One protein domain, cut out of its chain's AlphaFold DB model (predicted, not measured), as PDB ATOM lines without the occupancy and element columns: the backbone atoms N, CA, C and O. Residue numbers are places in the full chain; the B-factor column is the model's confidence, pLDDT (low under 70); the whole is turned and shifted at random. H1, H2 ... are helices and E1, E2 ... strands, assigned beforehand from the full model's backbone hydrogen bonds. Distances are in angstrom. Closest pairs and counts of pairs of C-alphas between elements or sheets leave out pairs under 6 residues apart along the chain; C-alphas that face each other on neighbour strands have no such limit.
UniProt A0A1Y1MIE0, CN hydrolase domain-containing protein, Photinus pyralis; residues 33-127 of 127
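What this domain is: This is residues 33 to 127 of the 127 residues of the protein "CN hydrolase domain-containing protein" of Photinus pyralis (UniProt A0A1Y1MIE0). Picture a small sheet of three strands, E1, E2 and E3, with two helices, H1 and H3, side by side over one face. At one end of this body the short helix H2 lies by the hairpin of E2 and E3. The printed part has 95 residues, with three named helices and three named strands in the order H1 E1 H2 H3 E2 E3; the sheet runs E1 E2 E3 and is mixed, and the class is mixed, helices and strands. The whole is compact, with a radius of gyration of the C-alphas of 12.9 A, yet elongated in outline, spanning 40 by 25 by 17 A.

How they stand to each other: Begin at the inner strand E2, residues 103 to 112, which bends by 70 degrees at residue 107. Edge strand E3, residues 119 to 126, is its antiparallel neighbour at 160 degrees, and the two form a hairpin; look for N 106 and O 124, 2.8 A apart, and N 111 and O 120, 2.9 A apart, within hydrogen-bond range. The other edge strand, E1, residues 61 to 63, is parallel to E2 at 37 degrees, with N 62 and O 103 at 2.8 A. Helix H3, residues 88 to 100, is on the sheet at a height of 9.7 A, over E2 and E3; it runs along the strands, at 16 degrees to E3 on the local plane. Its closest C-alphas to E2 are those of Ala 97 and Leu 104, 5.9 A apart. Helix H1, residues 41 to 56, is also on the sheet; its closest C-alphas to E1 are those of Val 52 and Ile 62, 7.0 A apart. H1 and H3 make two layers with the sheet, helices on one face of it. With residues 49 to 56 alone H1 touches H3, the same way at a shallow tilt of 16 degrees; the closest C-alphas, those of Ala 56 and His 100, are 6.1 A apart. Helix H2, residues 75 to 81, only grazes the sheet; the C-alphas of Lys 79 and Val 119 are its closest to E3, at 6.3 A. H2 is apart from H3 and only just apart from H1, the closest C-alphas being 8.4 A apart. E1, H2 H3 and E2 form a strand-helix-strand unit, two parallel neighbour strands with helices between, and its crossover is right-handed. In H1, H2 and H3 every O i to N i+4 pair is within hydrogen-bond range.

Where its parts are: Find C-alpha 103 at (-75.893, 42.109, -105.779), where E2 begins; it runs 23.4 A to C-alpha 112. E3 returns over 21.0 A and ends at C-alpha 126, (-79.344, 38.634, -103.085). H1 starts at C-alpha 41, (-64.911, 25.648, -97.847), and is 21.7 A long; H3 is 18.7 A long.

The domain as a whole: The two C-alphas farthest apart, those of Lys 58 and Asn 116, are 41.4 A apart. The printed part has no cut and ends at residue 127, the chain's last. The link E1 to H2, 11 residues, is long. The mean pLDDT of the printed part is 87.7, and residue 114 alone is under 70.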
ATOM      1  N   CYS A  33     -66.658  36.540-111.634       93.00
ATOM      2  CA  CYS A  33     -65.510  36.009-110.922       93.00
ATOM      3  C   CYS A  33     -65.204  34.592-111.410       93.00
ATOM      4  O   CYS A  33     -66.108  33.792-111.636       93.00
ATOM      5  N   GLN A  34     -63.919  34.263-111.511       92.56
ATOM      6  CA  GLN A  34     -63.456  32.909-111.787       92.56
ATOM      7  C   GLN A  34     -62.417  32.508-110.745       92.56
ATOM      8  O   GLN A  34     -61.469  33.249-110.484       92.56
ATOM      9  N   PHE A  35     -62.586  31.324-110.165       93.06
ATOM     10  CA  PHE A  35     -61.581  30.664-109.340       93.06
ATOM     11  C   PHE A  35     -61.828  29.153-109.341       93.06
ATOM     12  O   PHE A  35     -62.896  28.694-109.740       93.06
ATOM     13  N   THR A  36     -60.839  28.390-108.885       90.25
ATOM     14  CA  THR A  36     -60.943  26.933-108.770       90.25
ATOM     15  C   THR A  36     -61.331  26.565-107.344       90.25
ATOM     16  O   THR A  36     -60.512  26.681-106.431       90.25
ATOM     17  N   ALA A  37     -62.579  26.138-107.150       89.06
ATOM     18  CA  ALA A  37     -63.057  25.659-105.860       89.06
ATOM     19  C   ALA A  37     -62.466  24.281-105.517       89.06
ATOM     20  O   ALA A  37     -62.207  23.448-106.385       89.06
ATOM     21  N   THR A  38     -62.245  24.053-104.226       90.19
ATOM     22  CA  THR A  38     -61.729  22.792-103.664       90.19
ATOM     23  C   THR A  38     -62.702  22.233-102.625       90.19
ATOM     24  O   THR A  38     -63.740  22.841-102.368       90.19
ATOM     25  N   SER A  39     -62.389  21.117-101.966       89.19
ATOM     26  CA  SER A  39     -63.190  20.626-100.831       89.19
ATOM     27  C   SER A  39     -63.067  21.504 -99.572       89.19
ATOM     28  O   SER A  39     -63.876  21.395 -98.649       89.19
ATOM     29  N   ASN A  40     -62.092  22.421 -99.520       90.12
ATOM     30  CA  ASN A  40     -61.887  23.312 -98.382       90.12
ATOM     31  C   ASN A  40     -62.748  24.584 -98.489       90.12
ATOM     32  O   ASN A  40     -62.320  25.605 -99.033       90.12
ATOM     33  N   LYS A  41     -63.948  24.531 -97.897       90.38
ATOM     34  CA  LYS A  41     -64.911  25.648 -97.847       90.38
ATOM     35  C   LYS A  41     -64.318  26.952 -97.304       90.38
ATOM     36  O   LYS A  41     -64.590  28.020 -97.843       90.38
ATOM     37  N   GLU A  42     -63.493  26.880 -96.262       91.75
ATOM     38  CA  GLU A  42     -62.889  28.061 -95.631       91.75
ATOM     39  C   GLU A  42     -61.899  28.754 -96.584       91.75
ATOM     40  O   GLU A  42     -61.880  29.980 -96.703       91.75
ATOM     41  N   ALA A  43     -61.087  27.970 -97.299       93.25
ATOM     42  CA  ALA A  43     -60.160  28.490 -98.300       93.25
ATOM     43  C   ALA A  43     -60.906  29.098 -99.497       93.25
ATOM     44  O   ALA A  43     -60.574  30.207 -99.924       93.25
ATOM     45  N   ASN A  44     -61.951  28.422 -99.987       93.75
ATOM     46  CA  ASN A  44     -62.797  28.932-101.066       93.75
ATOM     47  C   ASN A  44     -63.463  30.258-100.661       93.75
ATOM     48  O   ASN A  44     -63.397  31.232-101.407       93.75
ATOM     49  N   LEU A  45     -64.022  30.337 -99.448       93.88
ATOM     50  CA  LEU A  45     -64.660  31.549 -98.928       93.88
ATOM     51  C   LEU A  45     -63.683  32.728 -98.845       93.88
ATOM     52  O   LEU A  45     -64.061  33.850 -99.178       93.88
ATOM     53  N   LYS A  46     -62.423  32.498 -98.459       95.62
ATOM     54  CA  LYS A  46     -61.388  33.547 -98.460       95.62
ATOM     55  C   LYS A  46     -61.113  34.078 -99.868       95.62
ATOM     56  O   LYS A  46     -61.005  35.290-100.046       95.62
ATOM     57  N   ILE A  47     -61.033  33.192-100.864       95.38
ATOM     58  CA  ILE A  47     -60.839  33.583-102.268       95.38
ATOM     59  C   ILE A  47     -62.043  34.383-102.766       95.38
ATOM     60  O   ILE A  47     -61.859  35.469-103.311       95.38
ATOM     61  N   VAL A  48     -63.261  33.888-102.532       94.81
ATOM     62  CA  VAL A  48     -64.499  34.578-102.922       94.81
ATOM     63  C   VAL A  48     -64.591  35.947-102.258       94.81
ATOM     64  O   VAL A  48     -64.866  36.926-102.938       94.81
ATOM     65  N   THR A  49     -64.295  36.035-100.959       95.75
ATOM     66  CA  THR A  49     -64.295  37.304-100.217       95.75
ATOM     67  C   THR A  49     -63.377  38.320-100.879       95.75
ATOM     68  O   THR A  49     -63.810  39.428-101.176       95.75
ATOM     69  N   ARG A  50     -62.136  37.926-101.189       96.94
ATOM     70  CA  ARG A  50     -61.179  38.795-101.879       96.94
ATOM     71  C   ARG A  50     -61.697  39.244-103.251       96.94
ATOM     72  O   ARG A  50     -61.683  40.436-103.535       96.94
ATOM     73  N   LEU A  51     -62.179  38.311-104.078       96.06
ATOM     74  CA  LEU A  51     -62.672  38.612-105.429       96.06
ATOM     75  C   LEU A  51     -63.892  39.539-105.415       96.06
ATOM     76  O   LEU A  51     -63.969  40.460-106.223       96.06
ATOM     77  N   VAL A  52     -64.830  39.314-104.494       95.38
ATOM     78  CA  VAL A  52     -66.021  40.156-104.334       95.38
ATOM     79  C   VAL A  52     -65.630  41.551-103.864       95.38
ATOM     80  O   VAL A  52     -66.122  42.526-104.424       95.38
ATOM     81  N   SER A  53     -64.718  41.669-102.894       96.06
ATOM     82  CA  SER A  53     -64.234  42.972-102.432       96.06
ATOM     83  C   SER A  53     -63.547  43.763-103.550       96.06
ATOM     84  O   SER A  53     -63.841  44.943-103.712       96.06
ATOM     85  N   GLU A  54     -62.694  43.119-104.353       95.50
ATOM     86  CA  GLU A  54     -62.030  43.748-105.508       95.50
ATOM     87  C   GLU A  54     -63.039  44.158-106.600       95.50
ATOM     88  O   GLU A  54     -62.947  45.239-107.181       95.50
ATOM     89  N   ALA A  55     -64.030  43.308-106.883       94.94
ATOM     90  CA  ALA A  55     -65.043  43.574-107.902       94.94
ATOM     91  C   ALA A  55     -66.041  44.669-107.487       94.94
ATOM     92  O   ALA A  55     -66.489  45.447-108.336       94.94
ATOM     93  N   ALA A  56     -66.363  44.762-106.195       94.88
ATOM     94  CA  ALA A  56     -67.316  45.727-105.651       94.88
ATOM     95  C   ALA A  56     -66.887  47.191-105.833       94.88
ATOM     96  O   ALA A  56     -67.733  48.082-105.851       94.88
ATOM     97  N   GLU A  57     -65.593  47.460-106.038       92.88
ATOM     98  CA  GLU A  57     -65.106  48.810-106.352       92.88
ATOM     99  C   GLU A  57     -65.681  49.358-107.664       92.88
ATOM    100  O   GLU A  57     -65.745  50.572-107.869       92.88
ATOM    101  N   LYS A  58     -66.066  48.469-108.587       90.81
ATOM    102  CA  LYS A  58     -66.418  48.829-109.966       90.81
ATOM    103  C   LYS A  58     -67.767  48.287-110.407       90.81
ATOM    104  O   LYS A  58     -68.338  48.856-111.334       90.81
ATOM    105  N   ALA A  59     -68.261  47.215-109.789       93.81
ATOM    106  CA  ALA A  59     -69.476  46.516-110.184       93.81
ATOM    107  C   ALA A  59     -70.605  46.657-109.157       93.81
ATOM    108  O   ALA A  59     -70.375  46.756-107.956       93.81
ATOM    109  N   LYS A  60     -71.843  46.647-109.654       91.44
ATOM    110  CA  LYS A  60     -73.074  46.614-108.846       91.44
ATOM    111  C   LYS A  60     -73.644  45.210-108.695       91.44
ATOM    112  O   LYS A  60     -74.409  44.965-107.771       91.44
ATOM    113  N   VAL A  61     -73.262  44.314-109.602       93.44
ATOM    114  CA  VAL A  61     -73.662  42.908-109.605       93.44
ATOM    115  C   VAL A  61     -72.421  42.055-109.825       93.44
ATOM    116  O   VAL A  61     -71.618  42.349-110.714       93.44
ATOM    117  N   ILE A  62     -72.256  41.009-109.024       95.31
ATOM    118  CA  ILE A  62     -71.117  40.098-109.069       95.31
ATOM    119  C   ILE A  62     -71.639  38.672-109.218       95.31
ATOM    120  O   ILE A  62     -72.463  38.216-108.429       95.31
ATOM    121  N   PHE A  63     -71.142  37.962-110.225       94.12
ATOM    122  CA  PHE A  63     -71.490  36.575-110.508       94.12
ATOM    123  C   PHE A  63     -70.337  35.660-110.103       94.12
ATOM    124  O   PHE A  63     -69.216  35.802-110.597       94.12
ATOM    125  N   LEU A  64     -70.615  34.727-109.199       93.12
ATOM    126  CA  LEU A  64     -69.711  33.656-108.802       93.12
ATOM    127  C   LEU A  64     -69.927  32.422-109.688       93.12
ATOM    128  O   LEU A  64     -71.041  32.215-110.180       93.12
ATOM    129  N   PRO A  65     -68.888  31.592-109.880       86.94
ATOM    130  CA  PRO A  65     -69.001  30.373-110.671       86.94
ATOM    131  C   PRO A  65     -69.889  29.325-109.983       86.94
ATOM    132  O   PRO A  65     -70.201  29.427-108.794       86.94
ATOM    133  N   GLU A  66     -70.266  28.294-110.737       84.31
ATOM    134  CA  GLU A  66     -70.885  27.086-110.186       84.31
ATOM    135  C   GLU A  66     -69.954  26.395-109.179       84.31
ATOM    136  O   GLU A  66     -68.731  26.432-109.333       84.31
ATOM    137  N   ALA A  67     -70.536  25.785-108.137       80.88
ATOM    138  CA  ALA A  67     -69.816  25.082-107.073       80.88
ATOM    139  C   ALA A  67     -68.774  25.954-106.340       80.88
ATOM    140  O   ALA A  67     -67.720  25.481-105.912       80.88
ATOM    141  N   CYS A  68     -69.051  27.255-106.187       80.38
ATOM    142  CA  CYS A  68     -68.146  28.174-105.492       80.38
ATOM    143  C   CYS A  68     -68.061  27.937-103.972       80.38
ATOM    144  O   CYS A  68     -67.200  28.509-103.303       80.38
ATOM    145  N   ASP A  69     -68.960  27.134-103.410       81.81
ATOM    146  CA  ASP A  69     -68.919  26.702-102.019       81.81
ATOM    147  C   ASP A  69     -67.836  25.634-101.814       81.81
ATOM    148  O   ASP A  69     -66.899  25.838-101.035       81.81
ATOM    149  N   TYR A  70     -67.923  24.520-102.539       86.12
ATOM    150  CA  TYR A  70     -66.919  23.465-102.578       86.12
ATOM    151  C   TYR A  70     -67.117  22.527-103.773       86.12
ATOM    152  O   TYR A  70     -68.205  22.388-104.322       86.12
ATOM    153  N   VAL A  71     -66.052  21.800-104.103       84.44
ATOM    154  CA  VAL A  71     -66.102  20.651-105.011       84.44
ATOM    155  C   VAL A  71     -65.679  19.421-104.216       84.44
ATOM    156  O   VAL A  71     -64.530  19.316-103.785       84.44
ATOM    157  N   GLY A  72     -66.634  18.527-103.957       81.81
ATOM    158  CA  GLY A  72     -66.387  17.282-103.233       81.81
ATOM    159  C   GLY A  72     -65.634  16.269-104.097       81.81
ATOM    160  O   GLY A  72     -65.833  16.192-105.306       81.81
ATOM    161  N   THR A  73     -64.792  15.451-103.473       84.81
ATOM    162  CA  THR A  73     -64.059  14.349-104.120       84.81
ATOM    163  C   THR A  73     -64.877  13.056-104.186       84.81
ATOM    164  O   THR A  73     -64.525  12.127-104.911       84.81
ATOM    165  N   SER A  74     -65.997  12.985-103.453       85.38
ATOM    166  CA  SER A  74     -66.942  11.864-103.486       85.38
ATOM    167  C   SER A  74     -68.387  12.307-103.229       85.38
ATOM    168  O   SER A  74     -68.648  13.373-102.666       85.38
ATOM    169  N   ILE A  75     -69.352  11.451-103.588       81.25
ATOM    170  CA  ILE A  75     -70.782  11.676-103.303       81.25
ATOM    171  C   ILE A  75     -71.027  11.773-101.789       81.25
ATOM    172  O   ILE A  75     -71.820  12.600-101.337       81.25
ATOM    173  N   THR A  76     -70.346  10.940-100.998       83.81
ATOM    174  CA  THR A  76     -70.460  10.939 -99.533       83.81
ATOM    175  C   THR A  76     -69.945  12.244 -98.940       83.81
ATOM    176  O   THR A  76     -70.636  12.853 -98.127       83.81
ATOM    177  N   GLU A  77     -68.778  12.705 -99.391       83.12
ATOM    178  CA  GLU A  77     -68.197  13.976 -98.951       83.12
ATOM    179  C   GLU A  77     -69.092  15.157 -99.346       83.12
ATOM    180  O   GLU A  77     -69.377  16.016 -98.518       83.12
ATOM    181  N   THR A  78     -69.640  15.150-100.565       82.75
ATOM    182  CA  THR A  78     -70.579  16.184-101.028       82.75
ATOM    183  C   THR A  78     -71.808  16.265-100.119       82.75
ATOM    184  O   THR A  78     -72.187  17.333 -99.649       82.75
ATOM    185  N   LYS A  79     -72.402  15.126 -99.753       81.44
ATOM    186  CA  LYS A  79     -73.537  15.111 -98.814       81.44
ATOM    187  C   LYS A  79     -73.183  15.620 -97.416       81.44
ATOM    188  O   LYS A  79     -74.039  16.211 -96.764       81.44
ATOM    189  N   GLN A  80     -71.963  15.373 -96.947       83.75
ATOM    190  CA  GLN A  80     -71.500  15.828 -95.632       83.75
ATOM    191  C   GLN A  80     -71.185  17.326 -95.608       83.75
ATOM    192  O   GLN A  80     -71.415  17.980 -94.592       83.75
ATOM    193  N   LEU A  81     -70.657  17.866 -96.708       83.50
ATOM    194  CA  LEU A  81     -70.264  19.269 -96.816       83.50
ATOM    195  C   LEU A  81     -71.429  20.204 -97.149       83.50
ATOM    196  O   LEU A  81     -71.326  21.390 -96.822       83.50
ATOM    197  N   ALA A  82     -72.502  19.689 -97.757       86.00
ATOM    198  CA  ALA A  82     -73.704  20.445 -98.093       86.00
ATOM    199  C   ALA A  82     -74.361  21.074 -96.855       86.00
ATOM    200  O   ALA A  82     -74.581  20.427 -95.826       86.00
ATOM    201  N   GLU A  83     -74.717  22.347 -96.983       85.12
ATOM    202  CA  GLU A  83     -75.373  23.142 -95.948       85.12
ATOM    203  C   GLU A  83     -76.777  23.540 -96.427       85.12
ATOM    204  O   GLU A  83     -77.029  23.591 -97.630       85.12
ATOM    205  N   PRO A  84     -77.733  23.798 -95.527       86.56
ATOM    206  CA  PRO A  84     -78.995  24.416 -95.922       86.56
ATOM    207  C   PRO A  84     -78.779  25.889 -96.332       86.56
ATOM    208  O   PRO A  84     -77.747  26.491 -96.019       86.56
ATOM    209  N   LEU A  85     -79.751  26.501 -97.019       85.50
ATOM    210  CA  LEU A  85     -79.669  27.906 -97.469       85.50
ATOM    211  C   LEU A  85     -79.685  28.937 -96.322       85.50
ATOM    212  O   LEU A  85     -79.381  30.111 -96.527       85.50
ATOM    213  N   ASP A  86     -80.028  28.531 -95.108       86.69
ATOM    214  CA  ASP A  86     -79.894  29.314 -93.875       86.69
ATOM    215  C   ASP A  86     -78.608  28.973 -93.094       86.69
ATOM    216  O   ASP A  86     -78.398  29.449 -91.979       86.69
ATOM    217  N   GLY A  87     -77.714  28.184 -93.697       88.38
ATOM    218  CA  GLY A  87     -76.448  27.762 -93.115       88.38
ATOM    219  C   GLY A  87     -75.440  28.894 -92.891       88.38
ATOM    220  O   GLY A  87     -75.614  30.055 -93.291       88.38
ATOM    221  N   LYS A  88     -74.319  28.528 -92.260       91.19
ATOM    222  CA  LYS A  88     -73.248  29.467 -91.905       91.19
ATOM    223  C   LYS A  88     -72.636  30.082 -93.158       91.19
ATOM    224  O   LYS A  88     -72.435  31.294 -93.189       91.19
ATOM    225  N   LEU A  89     -72.364  29.275 -94.186       90.38
ATOM    226  CA  LEU A  89     -71.730  29.757 -95.413       90.38
ATOM    227  C   LEU A  89     -72.611  30.771 -96.156       90.38
ATOM    228  O   LEU A  89     -72.135  31.847 -96.515       90.38
ATOM    229  N   MET A  90     -73.907  30.486 -96.309       92.19
ATOM    230  CA  MET A  90     -74.836  31.426 -96.948       92.19
ATOM    231  C   MET A  90     -74.949  32.737 -96.162       92.19
ATOM    232  O   MET A  90     -74.978  33.818 -96.749       92.19
ATOM    233  N   SER A  91     -74.944  32.664 -94.829       92.81
ATOM    234  CA  SER A  91     -74.934  33.852 -93.970       92.81
ATOM    235  C   SER A  91     -73.683  34.716 -94.182       92.81
ATOM    236  O   SER A  91     -73.783  35.942 -94.199       92.81
ATOM    237  N   GLN A  92     -72.513  34.101 -94.398       94.31
ATOM    238  CA  GLN A  92     -71.285  34.835 -94.732       94.31
ATOM    239  C   GLN A  92     -71.390  35.531 -96.092       94.31
ATOM    240  O   GLN A  92     -71.000  36.692 -96.201       94.31
ATOM    241  N   TYR A  93     -71.953  34.873 -97.111       93.75
ATOM    242  CA  TYR A  93     -72.140  35.512 -98.414       93.75
ATOM    243  C   TYR A  93     -73.137  36.675 -98.359       93.75
ATOM    244  O   TYR A  93     -72.854  37.730 -98.924       93.75
ATOM    245  N   LYS A  94     -74.251  36.531 -97.630       93.00
ATOM    246  CA  LYS A  94     -75.209  37.626 -97.393       93.00
ATOM    247  C   LYS A  94     -74.541  38.823 -96.723       93.00
ATOM    248  O   LYS A  94     -74.678  39.944 -97.197       93.00
ATOM    249  N   LEU A  95     -73.757  38.584 -95.671       94.69
ATOM    250  CA  LEU A  95     -73.014  39.649 -94.995       94.69
ATOM    251  C   LEU A  95     -71.999  40.328 -95.927       94.69
ATOM    252  O   LEU A  95     -71.787  41.535 -95.836       94.69
ATOM    253  N   LEU A  96     -71.362  39.561 -96.812       94.94
ATOM    254  CA  LEU A  96     -70.401  40.071 -97.784       94.94
ATOM    255  C   LEU A  96     -71.070  40.980 -98.827       94.94
ATOM    256  O   LEU A  96     -70.557  42.069 -99.081       94.94
ATOM    257  N   ALA A  97     -72.215  40.568 -99.380       94.69
ATOM    258  CA  ALA A  97     -73.016  41.383-100.298       94.69
ATOM    259  C   ALA A  97     -73.463  42.693 -99.633       94.69
ATOM    260  O   ALA A  97     -73.141  43.774-100.128       94.69
ATOM    261  N   GLN A  98     -74.033  42.598 -98.427       94.62
ATOM    262  CA  GLN A  98     -74.477  43.751 -97.640       94.62
ATOM    263  C   GLN A  98     -73.335  44.716 -97.307       94.62
ATOM    264  O   GLN A  98     -73.488  45.930 -97.419       94.62
ATOM    265  N   ARG A  99     -72.164  44.196 -96.912       95.69
ATOM    266  CA  ARG A  99     -70.988  45.018 -96.582       95.69
ATOM    267  C   ARG A  99     -70.521  45.852 -97.772       95.69
ATOM    268  O   ARG A  99     -70.057  46.973 -97.577       95.69
ATOM    269  N   HIS A 100     -70.597  45.292 -98.974       94.56
ATOM    270  CA  HIS A 100     -70.147  45.946-100.199       94.56
ATOM    271  C   HIS A 100     -71.272  46.662-100.959       94.56
ATOM    272  O   HIS A 100     -70.975  47.400-101.897       94.56
ATOM    273  N   ASN A 101     -72.529  46.502-100.531       94.00
ATOM    274  CA  ASN A 101     -73.725  47.039-101.179       94.00
ATOM    275  C   ASN A 101     -73.788  46.658-102.672       94.00
ATOM    276  O   ASN A 101     -73.856  47.517-103.561       94.00
ATOM    277  N   VAL A 102     -73.670  45.355-102.931       93.81
ATOM    278  CA  VAL A 102     -73.647  44.753-104.269       93.81
ATOM    279  C   VAL A 102     -74.593  43.567-104.330       93.81
ATOM    280  O   VAL A 102     -74.704  42.803-103.379       93.81
ATOM    281  N   TRP A 103     -75.185  43.348-105.498       94.56
ATOM    282  CA  TRP A 103     -75.893  42.109-105.779       94.56
ATOM    283  C   TRP A 103     -74.889  40.981-105.987       94.56
ATOM    284  O   TRP A 103     -73.976  41.097-106.809       94.56
ATOM    285  N   LEU A 104     -75.071  39.873-105.280       93.62
ATOM    286  CA  LEU A 104     -74.224  38.695-105.388       93.62
ATOM    287  C   LEU A 104     -75.038  37.518-105.922       93.62
ATOM    288  O   LEU A 104     -76.015  37.103-105.306       93.62
ATOM    289  N   SER A 105     -74.616  36.977-107.062       92.94
ATOM    290  CA  SER A 105     -75.166  35.765-107.666       92.94
ATOM    291  C   SER A 105     -74.229  34.590-107.406       92.94
ATOM    292  O   SER A 105     -73.111  34.555-107.915       92.94
ATOM    293  N   ILE A 106     -74.695  33.610-106.645       89.19
ATOM    294  CA  ILE A 106     -74.004  32.356-106.346       89.19
ATOM    295  C   ILE A 106     -74.399  31.327-107.408       89.19
ATOM    296  O   ILE A 106     -75.551  30.894-107.430       89.19
ATOM    297  N   GLY A 107     -73.457  30.939-108.272       80.25
ATOM    298  CA  GLY A 107     -73.705  30.126-109.472       80.25
ATOM    299  C   GLY A 107     -74.022  28.641-109.252       80.25
ATOM    300  O   GLY A 107     -74.016  27.876-110.210       80.25
ATOM    301  N   GLY A 108     -74.243  28.196-108.012       79.69
ATOM    302  CA  GLY A 108     -74.500  26.790-107.696       79.69
ATOM    303  C   GLY A 108     -74.056  26.435-106.284       79.69
ATOM    304  O   GLY A 108     -72.953  25.934-106.092       79.69
ATOM    305  N   PHE A 109     -74.912  26.722-105.307       85.62
ATOM    306  CA  PHE A 109     -74.745  26.333-103.909       85.62
ATOM    307  C   PHE A 109     -75.291  24.922-103.688       85.62
ATOM    308  O   PHE A 109     -76.418  24.634-104.100       85.62
ATOM    309  N   HIS A 110     -74.533  24.062-103.013       85.50
ATOM    310  CA  HIS A 110     -74.964  22.717-102.652       85.50
ATOM    311  C   HIS A 110     -75.899  22.766-101.440       85.50
ATOM    312  O   HIS A 110     -75.478  22.595-100.291       85.50
ATOM    313  N   GLU A 111     -77.189  22.973-101.705       85.56
ATOM    314  CA  GLU A 111     -78.230  22.963-100.687       85.56
ATOM    315  C   GLU A 111     -78.512  21.534-100.222       85.56
ATOM    316  O   GLU A 111     -78.871  20.659-101.014       85.56
ATOM    317  N   ARG A 112     -78.445  21.311 -98.910       83.94
ATOM    318  CA  ARG A 112     -78.998  20.109 -98.285       83.94
ATOM    319  C   ARG A 112     -80.499  20.280 -98.037       83.94
ATOM    320  O   ARG A 112     -80.903  20.993 -97.118       83.94
ATOM    321  N   GLN A 113     -81.327  19.551 -98.784       77.56
ATOM    322  CA  GLN A 113     -82.774  19.527 -98.569       77.56
ATOM    323  C   GLN A 113     -83.130  18.836 -97.247       77.56
ATOM    324  O   GLN A 113     -82.735  17.694 -96.992       77.56
ATOM    325  N   GLN A 114     -83.947  19.498 -96.426       68.94
ATOM    326  CA  GLN A 114     -84.380  18.951 -95.136       68.94
ATOM    327  C   GLN A 114     -85.359  17.772 -95.278       68.94
ATOM    328  O   GLN A 114     -85.369  16.883 -94.433       68.94
ATOM    329  N   VAL A 115     -86.142  17.727 -96.363       70.56
ATOM    330  CA  VAL A 115     -87.240  16.752 -96.545       70.56
ATOM    331  C   VAL A 115     -86.741  15.339 -96.871       70.56
ATOM    332  O   VAL A 115     -87.359  14.357 -96.473       70.56
ATOM    333  N   ASN A 116     -85.636  15.207 -97.609       73.38
ATOM    334  CA  ASN A 116     -85.170  13.917 -98.140       73.38
ATOM    335  C   ASN A 116     -83.644  13.710 -98.035       73.38
ATOM    336  O   ASN A 116     -83.136  12.695 -98.511       73.38
ATOM    337  N   GLY A 117     -82.901  14.667 -97.462       70.69
ATOM    338  CA  GLY A 117     -81.441  14.605 -97.343       70.69
ATOM    339  C   GLY A 117     -80.690  14.616 -98.680       70.69
ATOM    340  O   GLY A 117     -79.514  14.249 -98.723       70.69
ATOM    341  N   ARG A 118     -81.354  14.988 -99.784       78.75
ATOM    342  CA  ARG A 118     -80.710  15.171-101.088       78.75
ATOM    343  C   ARG A 118     -79.934  16.482-101.111       78.75
ATOM    344  O   ARG A 118     -80.276  17.431-100.412       78.75
ATOM    345  N   VAL A 119     -78.898  16.504-101.941       77.56
ATOM    346  CA  VAL A 119     -78.152  17.720-102.259       77.56
ATOM    347  C   VAL A 119     -78.614  18.205-103.623       77.56
ATOM    348  O   VAL A 119     -78.653  17.416-104.569       77.56
ATOM    349  N   CYS A 120     -78.987  19.475-103.710       76.75
ATOM    350  CA  CYS A 120     -79.394  20.129-104.946       76.75
ATOM    351  C   CYS A 120     -78.508  21.350-105.187       76.75
ATOM    352  O   CYS A 120     -78.205  22.081-104.247       76.75
ATOM    353  N   SER A 121     -78.116  21.579-106.439       74.75
ATOM    354  CA  SER A 121     -77.420  22.807-106.823       74.75
ATOM    355  C   SER A 121     -78.441  23.919-107.037       74.75
ATOM    356  O   SER A 121     -79.358  23.772-107.849       74.75
ATOM    357  N   VAL A 122     -78.294  25.023-106.306       75.12
ATOM    358  CA  VAL A 122     -79.216  26.165-106.361       75.12
ATOM    359  C   VAL A 122     -78.466  27.429-106.755       75.12
ATOM    360  O   VAL A 122     -77.413  27.739-106.199       75.12
ATOM    361  N   ASN A 123     -79.036  28.181-107.698       79.12
ATOM    362  CA  ASN A 123     -78.590  29.536-107.998       79.12
ATOM    363  C   ASN A 123     -79.276  30.509-107.041       79.12
ATOM    364  O   ASN A 123     -80.505  30.532-106.961       79.12
ATOM    365  N   VAL A 124     -78.493  31.305-106.320       78.75
ATOM    366  CA  VAL A 124     -79.018  32.245-105.321       78.75
ATOM    367  C   VAL A 124     -78.531  33.643-105.660       78.75
ATOM    368  O   VAL A 124     -77.333  33.840-105.828       78.75
ATOM    369  N   ALA A 125     -79.443  34.610-105.735       78.12
ATOM    370  CA  ALA A 125     -79.107  36.020-105.895       78.12
ATOM    371  C   ALA A 125     -79.712  36.836-104.747       78.12
ATOM    372  O   ALA A 125     -80.880  36.649-104.405       78.12
ATOM    373  N   PHE A 126     -78.918  37.718-104.148       83.94
ATOM    374  CA  PHE A 126     -79.344  38.634-103.085       83.94
ATOM    375  C   PHE A 126     -78.506  39.915-103.103       83.94
ATOM    376  O   PHE A 126     -77.457  39.963-103.746       83.94
ATOM    377  N   GLU A 127     -78.992  40.925-102.387       71.50
ATOM    378  CA  GLU A 127     -78.369  42.234-102.151       71.50
ATOM    379  C   GLU A 127     -77.947  42.376-100.681       71.50
ATOM    380  O   GLU A 127     -78.698  41.886 -99.798       71.50
TER     381      GLU A 127